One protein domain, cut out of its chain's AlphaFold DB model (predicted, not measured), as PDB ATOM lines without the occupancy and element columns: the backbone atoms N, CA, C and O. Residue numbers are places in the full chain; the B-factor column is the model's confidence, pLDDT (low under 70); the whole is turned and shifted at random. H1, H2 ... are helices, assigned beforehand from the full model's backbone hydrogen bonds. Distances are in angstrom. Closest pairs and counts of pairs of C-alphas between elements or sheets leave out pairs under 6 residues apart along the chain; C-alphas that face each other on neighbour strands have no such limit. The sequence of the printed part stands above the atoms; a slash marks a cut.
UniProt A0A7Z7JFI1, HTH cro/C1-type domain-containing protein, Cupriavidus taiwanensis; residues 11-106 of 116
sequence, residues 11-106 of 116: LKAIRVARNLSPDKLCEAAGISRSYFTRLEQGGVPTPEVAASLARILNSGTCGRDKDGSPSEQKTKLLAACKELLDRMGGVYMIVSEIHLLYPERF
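Overview. This is residues 11 to 106 of the 116 residues of the protein "HTH cro/C1-type domain-containing protein" of Cupriavidus taiwanensis (UniProt A0A7Z7JFI1). Seven helices, crossed rather than side by side, are gathered round the short helix H1, which sits near the middle. H2, H3 and H4 lie towards one end of the longest axis with the small H6 and H7, while the long helix H5 packs on H1 from the other end, reached from H4 by a wide outlying loop, residues 60 to 71. The printed part has 96 residues with seven named helices, H1 to H7 in order along the chain, and no named strand; the class is all helix. The whole is compact, with a radius of gyration of the C-alphas of 12.8 A and spans of 36 by 27 by 23 A.

Arrangement. H1, residues 11 to 17, and H2, residues 22 to 29, are close but not clearly touching; their closest C-alphas, of Arg 15 and Pro 22, are 7.6 A apart. H3, residues 33 to 40, touches H2 about perpendicular, at 83 degrees, with the C-alphas of Cys 26 and Arg 33 closest at 6.0 A. H3 and H1 only just touch, with 3 pairs of C-alphas within 8 A; the closest are Lys 12 and Glu 40, 5.2 A. H4, residues 47 to 59, touches H2 at a steep tilt of 65 degrees, opposite ways, with the C-alphas of Ala 29 and Ser 52 closest at 5.7 A. H1 and H4 are near each other, with 5 pairs of C-alphas within 10 A. H5, residues 72 to 87, touches H1 with residues 78 to 85 alone, at a steep tilt of 65 degrees, opposite ways; the closest C-alphas are Ala 13 and Cys 81, 4.4 A. H6, residues 98 to 101, touches residues 50 to 54 of H4, with the C-alphas of Ala 50 and Ile 98 closest at 5.1 A. H7, residues 103 to 106, touches no helix. H5 is apart from H2 and H3, among others. In H1 to H5 every O i to N i+4 pair is within hydrogen-bond range; H6 and H7 are too short for such a pair.

Along the chain. H1 begins at C-alpha 11, (6.753, 27.400, -34.457), and measures 10.0 A from first to last C-alpha. H2 measures 10.4 A and H3 10.5 A. H4 measures 18.3 A, and H5 measures 23.1 A from C-alpha 72 at (0.716, 6.955, -31.693). H6 measures 5.2 A and H7 5.3 A, ending at C-alpha 106, (1.125, 38.897, -39.500).

Size, cuts and confidence. The C-alphas farthest apart, of Pro 47 and Ser 69, are 36.5 A apart. The printed part has no cut, and the link from H4 to H5 is long. The mean pLDDT of the printed part is 81.3; residues 60 to 61, 67 to 70, 97 to 99 and 103 to 106 are under 70.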
ATOM      1  N   LEU A  11       5.996  27.505 -35.721       88.31
ATOM      2  CA  LEU A  11       6.753  27.400 -34.457       88.31
ATOM      3  C   LEU A  11       6.586  26.011 -33.825       88.31
ATOM      4  O   LEU A  11       7.573  25.358 -33.480       88.31
ATOM      5  N   LYS A  12       5.336  25.554 -33.680       89.62
ATOM      6  CA  LYS A  12       5.030  24.243 -33.098       89.62
ATOM      7  C   LYS A  12       5.596  23.115 -33.959       89.62
ATOM      8  O   LYS A  12       6.153  22.165 -33.411       89.62
ATOM      9  N   ALA A  13       5.506  23.237 -35.285       89.00
ATOM     10  CA  ALA A  13       6.072  22.266 -36.212       89.00
ATOM     11  C   ALA A  13       7.601  22.170 -36.097       89.00
ATOM     12  O   ALA A  13       8.106  21.069 -35.887       89.00
ATOM     13  N   ILE A  14       8.329  23.296 -36.137       88.94
ATOM     14  CA  ILE A  14       9.790  23.339 -35.946       88.94
ATOM     15  C   ILE A  14      10.164  22.718 -34.600       88.94
ATOM     16  O   ILE A  14      11.029  21.843 -34.550       88.94
ATOM     17  N   ARG A  15       9.499  23.129 -33.509       89.94
ATOM     18  CA  ARG A  15       9.799  22.630 -32.162       89.94
ATOM     19  C   ARG A  15       9.629  21.113 -32.067       89.94
ATOM     20  O   ARG A  15      10.513  20.438 -31.547       89.94
ATOM     21  N   VAL A  16       8.518  20.577 -32.573       89.31
ATOM     22  CA  VAL A  16       8.232  19.133 -32.553       89.31
ATOM     23  C   VAL A  16       9.182  18.362 -33.473       89.31
ATOM     24  O   VAL A  16       9.750  17.361 -33.045       89.31
ATOM     25  N   ALA A  17       9.406  18.828 -34.705       86.56
ATOM     26  CA  ALA A  17      10.251  18.136 -35.681       86.56
ATOM     27  C   ALA A  17      11.741  18.126 -35.296       86.56
ATOM     28  O   ALA A  17      12.427  17.140 -35.557       86.56
ATOM     29  N   ARG A  18      12.235  19.190 -34.644       86.12
ATOM     30  CA  ARG A  18      13.614  19.296 -34.125       86.12
ATOM     31  C   ARG A  18      13.765  18.793 -32.671       86.12
ATOM     32  O   ARG A  18      14.853  18.898 -32.108       86.12
ATOM     33  N   ASN A  19      12.699  18.245 -32.072       87.56
ATOM     34  CA  ASN A  19      12.627  17.745 -30.686       87.56
ATOM     35  C   ASN A  19      13.110  18.751 -29.617       87.56
ATOM     36  O   ASN A  19      13.805  18.397 -28.662       87.56
ATOM     37  N   LEU A  20      12.790  20.032 -29.812       88.81
ATOM     38  CA  LEU A  20      13.266  21.136 -28.980       88.81
ATOM     39  C   LEU A  20      12.458  21.248 -27.686       88.81
ATOM     40  O   LEU A  20      11.220  21.263 -27.719       88.81
ATOM     41  N   SER A  21      13.164  21.400 -26.564       89.81
ATOM     42  CA  SER A  21      12.535  21.536 -25.253       89.81
ATOM     43  C   SER A  21      11.817  22.883 -25.130       89.81
ATOM     44  O   SER A  21      12.467  23.931 -25.224       89.81
ATOM     45  N   PRO A  22      10.490  22.902 -24.906       90.31
ATOM     46  CA  PRO A  22       9.744  24.145 -24.761       90.31
ATOM     47  C   PRO A  22      10.238  25.004 -23.596       90.31
ATOM     48  O   PRO A  22      10.249  26.225 -23.703       90.31
ATOM     49  N   ASP A  23      10.644  24.375 -22.492       90.62
ATOM     50  CA  ASP A  23      11.034  25.083 -21.274       90.62
ATOM     51  C   ASP A  23      12.385  25.783 -21.481       90.62
ATOM     52  O   ASP A  23      12.515  26.965 -21.173       90.62
ATOM     53  N   LYS A  24      13.337  25.118 -22.153       89.81
ATOM     54  CA  LYS A  24      14.622  25.722 -22.555       89.81
ATOM     55  C   LYS A  24      14.455  26.817 -23.614       89.81
ATOM     56  O   LYS A  24      15.220  27.774 -23.617       89.81
ATOM     57  N   LEU A  25      13.465  26.707 -24.510       89.38
ATOM     58  CA  LEU A  25      13.104  27.804 -25.424       89.38
ATOM     59  C   LEU A  25      12.553  29.015 -24.663       89.38
ATOM     60  O   LEU A  25      12.892  30.144 -25.004       89.38
ATOM     61  N   CYS A  26      11.724  28.787 -23.641       91.25
ATOM     62  CA  CYS A  26      11.179  29.849 -22.794       91.25
ATOM     63  C   CYS A  26      12.283  30.559 -22.002       91.25
ATOM     64  O   CYS A  26      12.349  31.785 -22.021       91.25
ATOM     65  N   GLU A  27      13.173  29.787 -21.373       90.50
ATOM     66  CA  GLU A  27      14.342  30.272 -20.634       90.50
ATOM     67  C   GLU A  27      15.274  31.098 -21.534       90.50
ATOM     68  O   GLU A  27      15.522  32.268 -21.251       90.50
ATOM     69  N   ALA A  28      15.707  30.542 -22.672       89.00
ATOM     70  CA  ALA A  28      16.600  31.227 -23.607       89.00
ATOM     71  C   ALA A  28      15.985  32.498 -24.221       89.00
ATOM     72  O   ALA A  28      16.710  33.443 -24.529       89.00
ATOM     73  N   ALA A  29      14.660  32.536 -24.408       87.75
ATOM     74  CA  ALA A  29      13.954  33.702 -24.936       87.75
ATOM     75  C   ALA A  29      13.512  34.707 -23.854       87.75
ATOM     76  O   ALA A  29      12.993  35.764 -24.212       87.75
ATOM     77  N   GLY A  30      13.692  34.401 -22.563       91.00
ATOM     78  CA  GLY A  30      13.266  35.255 -21.449       91.00
ATOM     79  C   GLY A  30      11.744  35.389 -21.300       91.00
ATOM     80  O   GLY A  30      11.258  36.431 -20.866       91.00
ATOM     81  N   ILE A  31      10.969  34.367 -21.688       91.50
ATOM     82  CA  ILE A  31       9.495  34.408 -21.714       91.50
ATOM     83  C   ILE A  31       8.849  33.325 -20.848       91.50
ATOM     84  O   ILE A  31       9.418  32.269 -20.593       91.50
ATOM     85  N   SER A  32       7.602  33.554 -20.427       93.94
ATOM     86  CA  SER A  32       6.853  32.565 -19.647       93.94
ATOM     87  C   SER A  32       6.310  31.418 -20.505       93.94
ATOM     88  O   SER A  32       5.877  31.599 -21.650       93.94
ATOM     89  N   ARG A  33       6.228  30.228 -19.901       92.25
ATOM     90  CA  ARG A  33       5.700  29.016 -20.541       92.25
ATOM     91  C   ARG A  33       4.269  29.176 -21.057       92.25
ATOM     92  O   ARG A  33       3.939  28.696 -22.144       92.25
ATOM     93  N   SER A  34       3.431  29.896 -20.311       91.69
ATOM     94  CA  SER A  34       2.062  30.241 -20.704       91.69
ATOM     95  C   SER A  34       2.029  31.160 -21.926       91.69
ATOM     96  O   SER A  34       1.175  30.990 -22.794       91.69
ATOM     97  N   TYR A  35       2.969  32.107 -22.040       90.50
ATOM     98  CA  TYR A  35       3.061  32.959 -23.221       90.50
ATOM     99  C   TYR A  35       3.514  32.161 -24.445       90.50
ATOM    100  O   TYR A  35       2.799  32.173 -25.443       90.50
ATOM    101  N   PHE A  36       4.592  31.379 -24.339       90.56
ATOM    102  CA  PHE A  36       5.048  30.489 -25.416       90.56
ATOM    103  C   PHE A  36       3.954  29.517 -25.883       90.56
ATOM    104  O   PHE A  36       3.762  29.320 -27.078       90.56
ATOM    105  N   THR A  37       3.163  28.973 -24.955       90.00
ATOM    106  CA  THR A  37       2.017  28.109 -25.284       90.00
ATOM    107  C   THR A  37       0.957  28.850 -26.107       90.00
ATOM    108  O   THR A  37       0.406  28.276 -27.046       90.00
ATOM    109  N   ARG A  38       0.695  30.137 -25.822       87.62
ATOM    110  CA  ARG A  38      -0.160  30.978 -26.682       87.62
ATOM    111  C   ARG A  38       0.482  31.214 -28.049       87.62
ATOM    112  O   ARG A  38      -0.234  31.162 -29.040       87.62
ATOM    113  N   LEU A  39       1.800  31.420 -28.124       86.69
ATOM    114  CA  LEU A  39       2.519  31.561 -29.397       86.69
ATOM    115  C   LEU A  39       2.407  30.281 -30.248       86.69
ATOM    116  O   LEU A  39       2.002  30.359 -31.402       86.69
ATOM    117  N   GLU A  40       2.637  29.083 -29.699       88.06
ATOM    118  CA  GLU A  40       2.409  27.804 -30.413       88.06
ATOM    119  C   GLU A  40       0.958  27.630 -30.914       88.06
ATOM    120  O   GLU A  40       0.715  26.890 -31.867       88.06
ATOM    121  N   GLN A  41       0.001  28.316 -30.283       85.06
ATOM    122  CA  GLN A  41      -1.429  28.339 -30.616       85.06
ATOM    123  C   GLN A  41      -1.821  29.491 -31.569       85.06
ATOM    124  O   GLN A  41      -3.011  29.742 -31.766       85.06
ATOM    125  N   GLY A  42      -0.844  30.196 -32.150       80.50
ATOM    126  CA  GLY A  42      -1.054  31.293 -33.102       80.50
ATOM    127  C   GLY A  42      -1.162  32.678 -32.458       80.50
ATOM    128  O   GLY A  42      -1.683  33.606 -33.074       80.50
ATOM    129  N   GLY A  43      -0.739  32.843 -31.206       82.00
ATOM    130  CA  GLY A  43      -0.593  34.154 -30.574       82.00
ATOM    131  C   GLY A  43       0.505  34.981 -31.247       82.00
ATOM    132  O   GLY A  43       1.538  34.440 -31.629       82.00
ATOM    133  N   VAL A  44       0.287  36.291 -31.373       79.00
ATOM    134  CA  VAL A  44       1.260  37.217 -31.972       79.00
ATOM    135  C   VAL A  44       2.293  37.631 -30.908       79.00
ATOM    136  O   VAL A  44       1.892  38.113 -29.842       79.00
ATOM    137  N   PRO A  45       3.605  37.441 -31.144       82.50
ATOM    138  CA  PRO A  45       4.649  37.925 -30.246       82.50
ATOM    139  C   PRO A  45       4.931  39.425 -30.433       82.50
ATOM    140  O   PRO A  45       4.540  40.020 -31.437       82.50
ATOM    141  N   THR A  46       5.638  40.040 -29.480       82.62
ATOM    142  CA  THR A  46       6.237  41.371 -29.694       82.62
ATOM    143  C   THR A  46       7.455  41.271 -30.634       82.62
ATOM    144  O   THR A  46       8.003  40.172 -30.772       82.62
ATOM    145  N   PRO A  47       7.911  42.363 -31.279       80.12
ATOM    146  CA  PRO A  47       9.071  42.340 -32.182       80.12
ATOM    147  C   PRO A  47      10.371  41.834 -31.531       80.12
ATOM    148  O   PRO A  47      11.183  41.165 -32.167       80.12
ATOM    149  N   GLU A  48      10.556  42.086 -30.238       83.00
ATOM    150  CA  GLU A  48      11.745  41.688 -29.480       83.00
ATOM    151  C   GLU A  48      11.734  40.175 -29.234       83.00
ATOM    152  O   GLU A  48      12.720  39.477 -29.483       83.00
ATOM    153  N   VAL A  49      10.578  39.644 -28.814       85.62
ATOM    154  CA  VAL A  49      10.349  38.203 -28.622       85.62
ATOM    155  C   VAL A  49      10.397  37.466 -29.962       85.62
ATOM    156  O   VAL A  49      10.945  36.366 -30.038       85.62
ATOM    157  N   ALA A  50       9.889  38.087 -31.028       82.94
ATOM    158  CA  ALA A  50       9.965  37.599 -32.398       82.94
ATOM    159  C   ALA A  50      11.416  37.368 -32.846       82.94
ATOM    160  O   ALA A  50      11.782  36.252 -33.225       82.94
ATOM    161  N   ALA A  51      12.251  38.407 -32.747       83.12
ATOM    162  CA  ALA A  51      13.664  38.345 -33.105       83.12
ATOM    163  C   ALA A  51      14.453  37.388 -32.194       83.12
ATOM    164  O   ALA A  51      15.343  36.676 -32.663       83.12
ATOM    165  N   SER A  52      14.117  37.337 -30.900       87.44
ATOM    166  CA  SER A  52      14.736  36.416 -29.939       87.44
ATOM    167  C   SER A  52      14.477  34.951 -30.304       87.44
ATOM    168  O   SER A  52      15.421  34.184 -30.495       87.44
ATOM    169  N   LEU A  53      13.210  34.574 -30.509       87.50
ATOM    170  CA  LEU A  53      12.827  33.212 -30.885       87.50
ATOM    171  C   LEU A  53      13.415  32.798 -32.241       87.50
ATOM    172  O   LEU A  53      13.958  31.700 -32.338       87.50
ATOM    173  N   ALA A  54      13.375  33.663 -33.259       86.31
ATOM    174  CA  ALA A  54      13.994  33.382 -34.559       86.31
ATOM    175  C   ALA A  54      15.498  33.064 -34.417       86.31
ATOM    176  O   ALA A  54      15.978  32.046 -34.920       86.31
ATOM    177  N   ARG A  55      16.231  33.869 -33.632       86.12
ATOM    178  CA  ARG A  55      17.659  33.660 -33.346       86.12
ATOM    179  C   ARG A  55      17.930  32.325 -32.641       86.12
ATOM    180  O   ARG A  55      18.842  31.608 -33.046       86.12
ATOM    181  N   ILE A  56      17.136  31.974 -31.628       88.25
ATOM    182  CA  ILE A  56      17.289  30.734 -30.840       88.25
ATOM    183  C   ILE A  56      16.946  29.484 -31.667       88.25
ATOM    184  O   ILE A  56      17.570  28.434 -31.511       88.25
ATOM    185  N   LEU A  57      15.967  29.578 -32.572       85.94
ATOM    186  CA  LEU A  57      15.622  28.483 -33.484       85.94
ATOM    187  C   LEU A  57      16.711  28.248 -34.544       85.94
ATOM    188  O   LEU A  57      16.898  27.105 -34.965       85.94
ATOM    189  N   ASN A  58      17.432  29.300 -34.945       82.62
ATOM    190  CA  ASN A  58      18.544  29.222 -35.895       82.62
ATOM    191  C   ASN A  58      19.869  28.788 -35.254       82.62
ATOM    192  O   ASN A  58      20.658  28.119 -35.912       82.62
ATOM    193  N   SER A  59      20.130  29.140 -33.989       79.56
ATOM    194  CA  SER A  59      21.409  28.827 -33.331       79.56
ATOM    195  C   SER A  59      21.628  27.332 -33.090       79.56
ATOM    196  O   SER A  59      22.756  26.913 -32.849       79.56
ATOM    197  N   GLY A  60      20.562  26.522 -33.082       68.38
ATOM    198  CA  GLY A  60      20.629  25.088 -32.775       68.38
ATOM    199  C   GLY A  60      21.020  24.763 -31.324       68.38
ATOM    200  O   GLY A  60      21.108  23.592 -30.969       68.38
ATOM    201  N   THR A  61      21.222  25.780 -30.477       65.62
ATOM    202  CA  THR A  61      21.675  25.647 -29.080       65.62
ATOM    203  C   THR A  61      20.551  25.319 -28.097       65.62
ATOM    204  O   THR A  61      20.814  25.003 -26.937       65.62
ATOM    205  N   CYS A  62      19.291  25.362 -28.539       71.69
ATOM    206  CA  CYS A  62      18.159  24.901 -27.746       71.69
ATOM    207  C   CYS A  62      18.305  23.402 -27.430       71.69
ATOM    208  O   CYS A  62      18.283  22.549 -28.320       71.69
ATOM    209  N   GLY A  63      18.430  23.076 -26.142       70.44
ATOM    210  CA  GLY A  63      18.525  21.691 -25.700       70.44
ATOM    211  C   GLY A  63      17.259  20.894 -26.032       70.44
ATOM    212  O   GLY A  63      16.138  21.374 -25.872       70.44
ATOM    213  N   ARG A  64      17.445  19.640 -26.440       78.44
ATOM    214  CA  ARG A  64      16.341  18.717 -26.729       78.44
ATOM    215  C   ARG A  64      15.640  18.261 -25.446       78.44
ATOM    216  O   ARG A  64      16.224  18.337 -24.353       78.44
ATOM    217  N   ASP A  65      14.393  17.818 -25.589       76.19
ATOM    218  CA  ASP A  65      13.696  17.058 -24.546       76.19
ATOM    219  C   ASP A  65      14.261  15.630 -24.448       76.19
ATOM    220  O   ASP A  65      14.937  15.142 -25.356       76.19
ATOM    221  N   LYS A  66      14.002  14.950 -23.326       70.56
ATOM    222  CA  LYS A  66      14.336  13.527 -23.185       70.56
ATOM    223  C   LYS A  66      13.375  12.708 -24.047       70.56
ATOM    224  O   LYS A  66      12.161  12.788 -23.856       70.56
ATOM    225  N   ASP A  67      13.907  11.894 -24.954       60.81
ATOM    226  CA  ASP A  67      13.087  11.007 -25.778       60.81
ATOM    227  C   ASP A  67      12.495   9.860 -24.953       60.81
ATOM    228  O   ASP A  67      13.126   8.834 -24.711       60.81
ATOM    229  N   GLY A  68      11.244  10.045 -24.529       65.62
ATOM    230  CA  GLY A  68      10.349   8.947 -24.175       65.62
ATOM    231  C   GLY A  68       9.703   8.339 -25.423       65.62
ATOM    232  O   GLY A  68       9.471   9.044 -26.415       65.62
ATOM    233  N   SER A  69       9.383   7.043 -25.347       67.25
ATOM    234  CA  SER A  69       8.734   6.265 -26.409       67.25
ATOM    235  C   SER A  69       7.549   7.027 -27.019       67.25
ATOM    236  O   SER A  69       6.642   7.429 -26.282       67.25
ATOM    237  N   PRO A  70       7.529   7.275 -28.341       67.44
ATOM    238  CA  PRO A  70       6.486   8.089 -28.942       67.44
ATOM    239  C   PRO A  70       5.145   7.353 -28.938       67.44
ATOM    240  O   PRO A  70       5.014   6.271 -29.505       67.44
ATOM    241  N   SER A  71       4.130   7.969 -28.328       81.81
ATOM    242  CA  SER A  71       2.747   7.518 -28.475       81.81
ATOM    243  C   SER A  71       2.286   7.676 -29.926       81.81
ATOM    244  O   SER A  71       2.755   8.560 -30.644       81.81
ATOM    245  N   GLU A  72       1.305   6.878 -30.347       83.00
ATOM    246  CA  GLU A  72       0.716   6.955 -31.693       83.00
ATOM    247  C   GLU A  72       0.286   8.393 -32.059       83.00
ATOM    248  O   GLU A  72       0.500   8.869 -33.174       83.00
ATOM    249  N   GLN A  73      -0.241   9.127 -31.077       81.69
ATOM    250  CA  GLN A  73      -0.662  10.520 -31.216       81.69
ATOM    251  C   GLN A  73       0.527  11.491 -31.379       81.69
ATOM    252  O   GLN A  73       0.432  12.430 -32.173       81.69
ATOM    253  N   LYS A  74       1.672  11.247 -30.710       81.25
ATOM    254  CA  LYS A  74       2.935  11.982 -30.944       81.25
ATOM    255  C   LYS A  74       3.472  11.697 -32.350       81.25
ATOM    256  O   LYS A  74       3.917  12.628 -33.015       81.25
ATOM    257  N   THR A  75       3.376  10.456 -32.832       85.25
ATOM    258  CA  THR A  75       3.816  10.063 -34.183       85.25
ATOM    259  C   THR A  75       2.978  10.730 -35.279       85.25
ATOM    260  O   THR A  75       3.548  11.317 -36.199       85.25
ATOM    261  N   LYS A  76       1.642  10.735 -35.152       87.00
ATOM    262  CA  LYS A  76       0.740  11.449 -36.079       87.00
ATOM    263  C   LYS A  76       1.017  12.956 -36.106       87.00
ATOM    264  O   LYS A  76       1.098  13.544 -37.182       87.00
ATOM    265  N   LEU A  77       1.232  13.574 -34.940       86.31
ATOM    266  CA  LEU A  77       1.620  14.985 -34.856       86.31
ATOM    267  C   LEU A  77       2.973  15.243 -35.540       86.31
ATOM    268  O   LEU A  77       3.085  16.194 -36.304       86.31
ATOM    269  N   LEU A  78       3.981  14.396 -35.306       86.88
ATOM    270  CA  LEU A  78       5.307  14.530 -35.918       86.88
ATOM    271  C   LEU A  78       5.241  14.456 -37.453       86.88
ATOM    272  O   LEU A  78       5.924  15.232 -38.117       86.88
ATOM    273  N   ALA A  79       4.416  13.564 -38.012       87.00
ATOM    274  CA  ALA A  79       4.191  13.473 -39.456       87.00
ATOM    275  C   ALA A  79       3.597  14.777 -40.019       87.00
ATOM    276  O   ALA A  79       4.201  15.389 -40.897       87.00
ATOM    277  N   ALA A  80       2.502  15.275 -39.431       86.88
ATOM    278  CA  ALA A  80       1.884  16.541 -39.839       86.88
ATOM    279  C   ALA A  80       2.834  17.749 -39.698       86.88
ATOM    280  O   ALA A  80       2.828  18.654 -40.530       86.88
ATOM    281  N   CYS A  81       3.687  17.765 -38.665       87.50
ATOM    282  CA  CYS A  81       4.726  18.781 -38.506       87.50
ATOM    283  C   CYS A  81       5.779  18.722 -39.620       87.50
ATOM    284  O   CYS A  81       6.176  19.774 -40.110       87.50
ATOM    285  N   LYS A  82       6.219  17.527 -40.032       86.25
ATOM    286  CA  LYS A  82       7.167  17.367 -41.146       86.25
ATOM    287  C   LYS A  82       6.554  17.818 -42.468       86.25
ATOM    288  O   LYS A  82       7.134  18.679 -43.109       86.25
ATOM    289  N   GLU A  83       5.348  17.353 -42.802       87.00
ATOM    290  CA  GLU A  83       4.654  17.767 -44.030       87.00
ATOM    291  C   GLU A  83       4.486  19.286 -44.146       87.00
ATOM    292  O   GLU A  83       4.645  19.844 -45.231       87.00
ATOM    293  N   LEU A  84       4.151  19.965 -43.043       85.25
ATOM    294  CA  LEU A  84       4.025  21.422 -43.030       85.25
ATOM    295  C   LEU A  84       5.375  22.102 -43.285       85.25
ATOM    296  O   LEU A  84       5.439  23.048 -44.065       85.25
ATOM    297  N   LEU A  85       6.451  21.612 -42.662       83.81
ATOM    298  CA  LEU A  85       7.792  22.160 -42.863       83.81
ATOM    299  C   LEU A  85       8.302  21.899 -44.277       83.81
ATOM    300  O   LEU A  85       8.845  22.811 -44.887       83.81
ATOM    301  N   ASP A  86       8.083  20.709 -44.831       84.88
ATOM    302  CA  ASP A  86       8.515  20.356 -46.186       84.88
ATOM    303  C   ASP A  86       7.851  21.259 -47.242       84.88
ATOM    304  O   ASP A  86       8.532  21.738 -48.149       84.88
ATOM    305  N   ARG A  87       6.574  21.632 -47.057       82.69
ATOM    306  CA  ARG A  87       5.888  22.654 -47.881       82.69
ATOM    307  C   ARG A  87       6.467  24.071 -47.727       82.69
ATOM    308  O   ARG A  87       6.256  24.899 -48.607       82.69
ATOM    309  N   MET A  88       7.165  24.361 -46.628       78.06
ATOM    310  CA  MET A  88       7.746  25.673 -46.301       78.06
ATOM    311  C   MET A  88       9.261  25.784 -46.564       78.06
ATOM    312  O   MET A  88       9.840  26.836 -46.298       78.06
ATOM    313  N   GLY A  89       9.915  24.732 -47.073       76.75
ATOM    314  CA  GLY A  89      11.371  24.701 -47.303       76.75
ATOM    315  C   GLY A  89      12.154  23.700 -46.439       76.75
ATOM    316  O   GLY A  89      13.381  23.749 -46.396       76.75
ATOM    317  N   GLY A  90      11.464  22.781 -45.765       78.00
ATOM    318  CA  GLY A  90      12.036  21.649 -45.041       78.00
ATOM    319  C   GLY A  90      12.317  21.894 -43.557       78.00
ATOM    320  O   GLY A  90      12.351  23.016 -43.048       78.00
ATOM    321  N   VAL A  91      12.576  20.797 -42.837       71.75
ATOM    322  CA  VAL A  91      12.802  20.782 -41.376       71.75
ATOM    323  C   VAL A  91      13.929  21.724 -40.916       71.75
ATOM    324  O   VAL A  91      13.893  22.229 -39.790       71.75
ATOM    325  N   TYR A  92      14.905  22.004 -41.782       70.94
ATOM    326  CA  TYR A  92      16.074  22.847 -41.504       70.94
ATOM    327  C   TYR A  92      15.979  24.272 -42.069       70.94
ATOM    328  O   TYR A  92      17.000  24.951 -42.141       70.94
ATOM    329  N   MET A  93      14.779  24.756 -42.428       73.44
ATOM    330  CA  MET A  93      14.609  26.141 -42.881       73.44
ATOM    331  C   MET A  93      15.223  27.155 -41.895       73.44
ATOM    332  O   MET A  93      15.105  27.007 -40.668       73.44
ATOM    333  N   ILE A  94      15.866  28.185 -42.449       72.25
ATOM    334  CA  ILE A  94      16.389  29.332 -41.704       72.25
ATOM    335  C   ILE A  94      15.211  30.257 -41.394       72.25
ATOM    336  O   ILE A  94      14.520  30.719 -42.299       72.25
ATOM    337  N   VAL A  95      14.976  30.536 -40.114       77.50
ATOM    338  CA  VAL A  95      13.912  31.438 -39.663       77.50
ATOM    339  C   VAL A  95      14.474  32.857 -39.637       77.50
ATOM    340  O   VAL A  95      15.035  33.281 -38.630       77.50
ATOM    341  N   SER A  96      14.383  33.589 -40.749       71.38
ATOM    342  CA  SER A  96      14.820  34.994 -40.807       71.38
ATOM    343  C   SER A  96      13.947  35.904 -39.939       71.38
ATOM    344  O   SER A  96      14.466  36.775 -39.246       71.38
ATOM    345  N   GLU A  97      12.638  35.650 -39.904       66.94
ATOM    346  CA  GLU A  97      11.682  36.340 -39.039       66.94
ATOM    347  C   GLU A  97      10.639  35.395 -38.436       66.94
ATOM    348  O   GLU A  97      10.324  34.337 -38.986       66.94
ATOM    349  N   ILE A  98      10.008  35.832 -37.339       68.19
ATOM    350  CA  ILE A  98       8.895  35.092 -36.737       68.19
ATOM    351  C   ILE A  98       7.637  35.076 -37.613       68.19
ATOM    352  O   ILE A  98       6.791  34.207 -37.421       68.19
ATOM    353  N   HIS A  99       7.450  36.041 -38.521       68.12
ATOM    354  CA  HIS A  99       6.204  36.134 -39.286       68.12
ATOM    355  C   HIS A  99       6.003  34.912 -40.188       68.12
ATOM    356  O   HIS A  99       4.875  34.470 -40.383       68.12
ATOM    357  N   LEU A 100       7.106  34.297 -40.629       70.00
ATOM    358  CA  LEU A 100       7.127  33.019 -41.338       70.00
ATOM    359  C   LEU A 100       6.533  31.879 -40.494       70.00
ATOM    360  O   LEU A 100       6.017  30.912 -41.041       70.00
ATOM    361  N   LEU A 101       6.554  31.996 -39.163       74.19
ATOM    362  CA  LEU A 101       5.939  31.032 -38.249       74.19
ATOM    363  C   LEU A 101       4.421  31.252 -38.074       74.19
ATOM    364  O   LEU A 101       3.732  30.342 -37.597       74.19
ATOM    365  N   TYR A 102       3.914  32.437 -38.455       71.69
ATOM    366  CA  TYR A 102       2.552  32.938 -38.207       71.69
ATOM    367  C   TYR A 102       1.947  33.768 -39.370       71.69
ATOM    368  O   TYR A 102       1.370  34.831 -39.109       71.69
ATOM    369  N   PRO A 103       2.032  33.324 -40.641       60.59
ATOM    370  CA  PRO A 103       1.758  34.174 -41.808       60.59
ATOM    371  C   PRO A 103       0.355  34.806 -41.793       60.59
ATOM    372  O   PRO A 103       0.228  36.029 -41.874       60.59
ATOM    373  N   GLU A 104      -0.681  33.995 -41.553       61.91
ATOM    374  CA  GLU A 104      -2.097  34.398 -41.435       61.91
ATOM    375  C   GLU A 104      -2.337  35.588 -40.487       61.91
ATOM    376  O   GLU A 104      -3.222  36.410 -40.706       61.91
ATOM    377  N   ARG A 105      -1.559  35.688 -39.400       60.50
ATOM    378  CA  ARG A 105      -1.764  36.689 -38.339       60.50
ATOM    379  C   ARG A 105      -0.784  37.851 -38.380       60.50
ATOM    380  O   ARG A 105      -1.009  38.840 -37.688       60.50
ATOM    381  N   PHE A 106       0.260  37.760 -39.199       52.47
ATOM    382  CA  PHE A 106       1.125  38.897 -39.500       52.47
ATOM    383  C   PHE A 106       0.541  39.750 -40.636       52.47
ATOM    384  O   PHE A 106       0.581  40.974 -40.561       52.47
TER     385      PHE A 106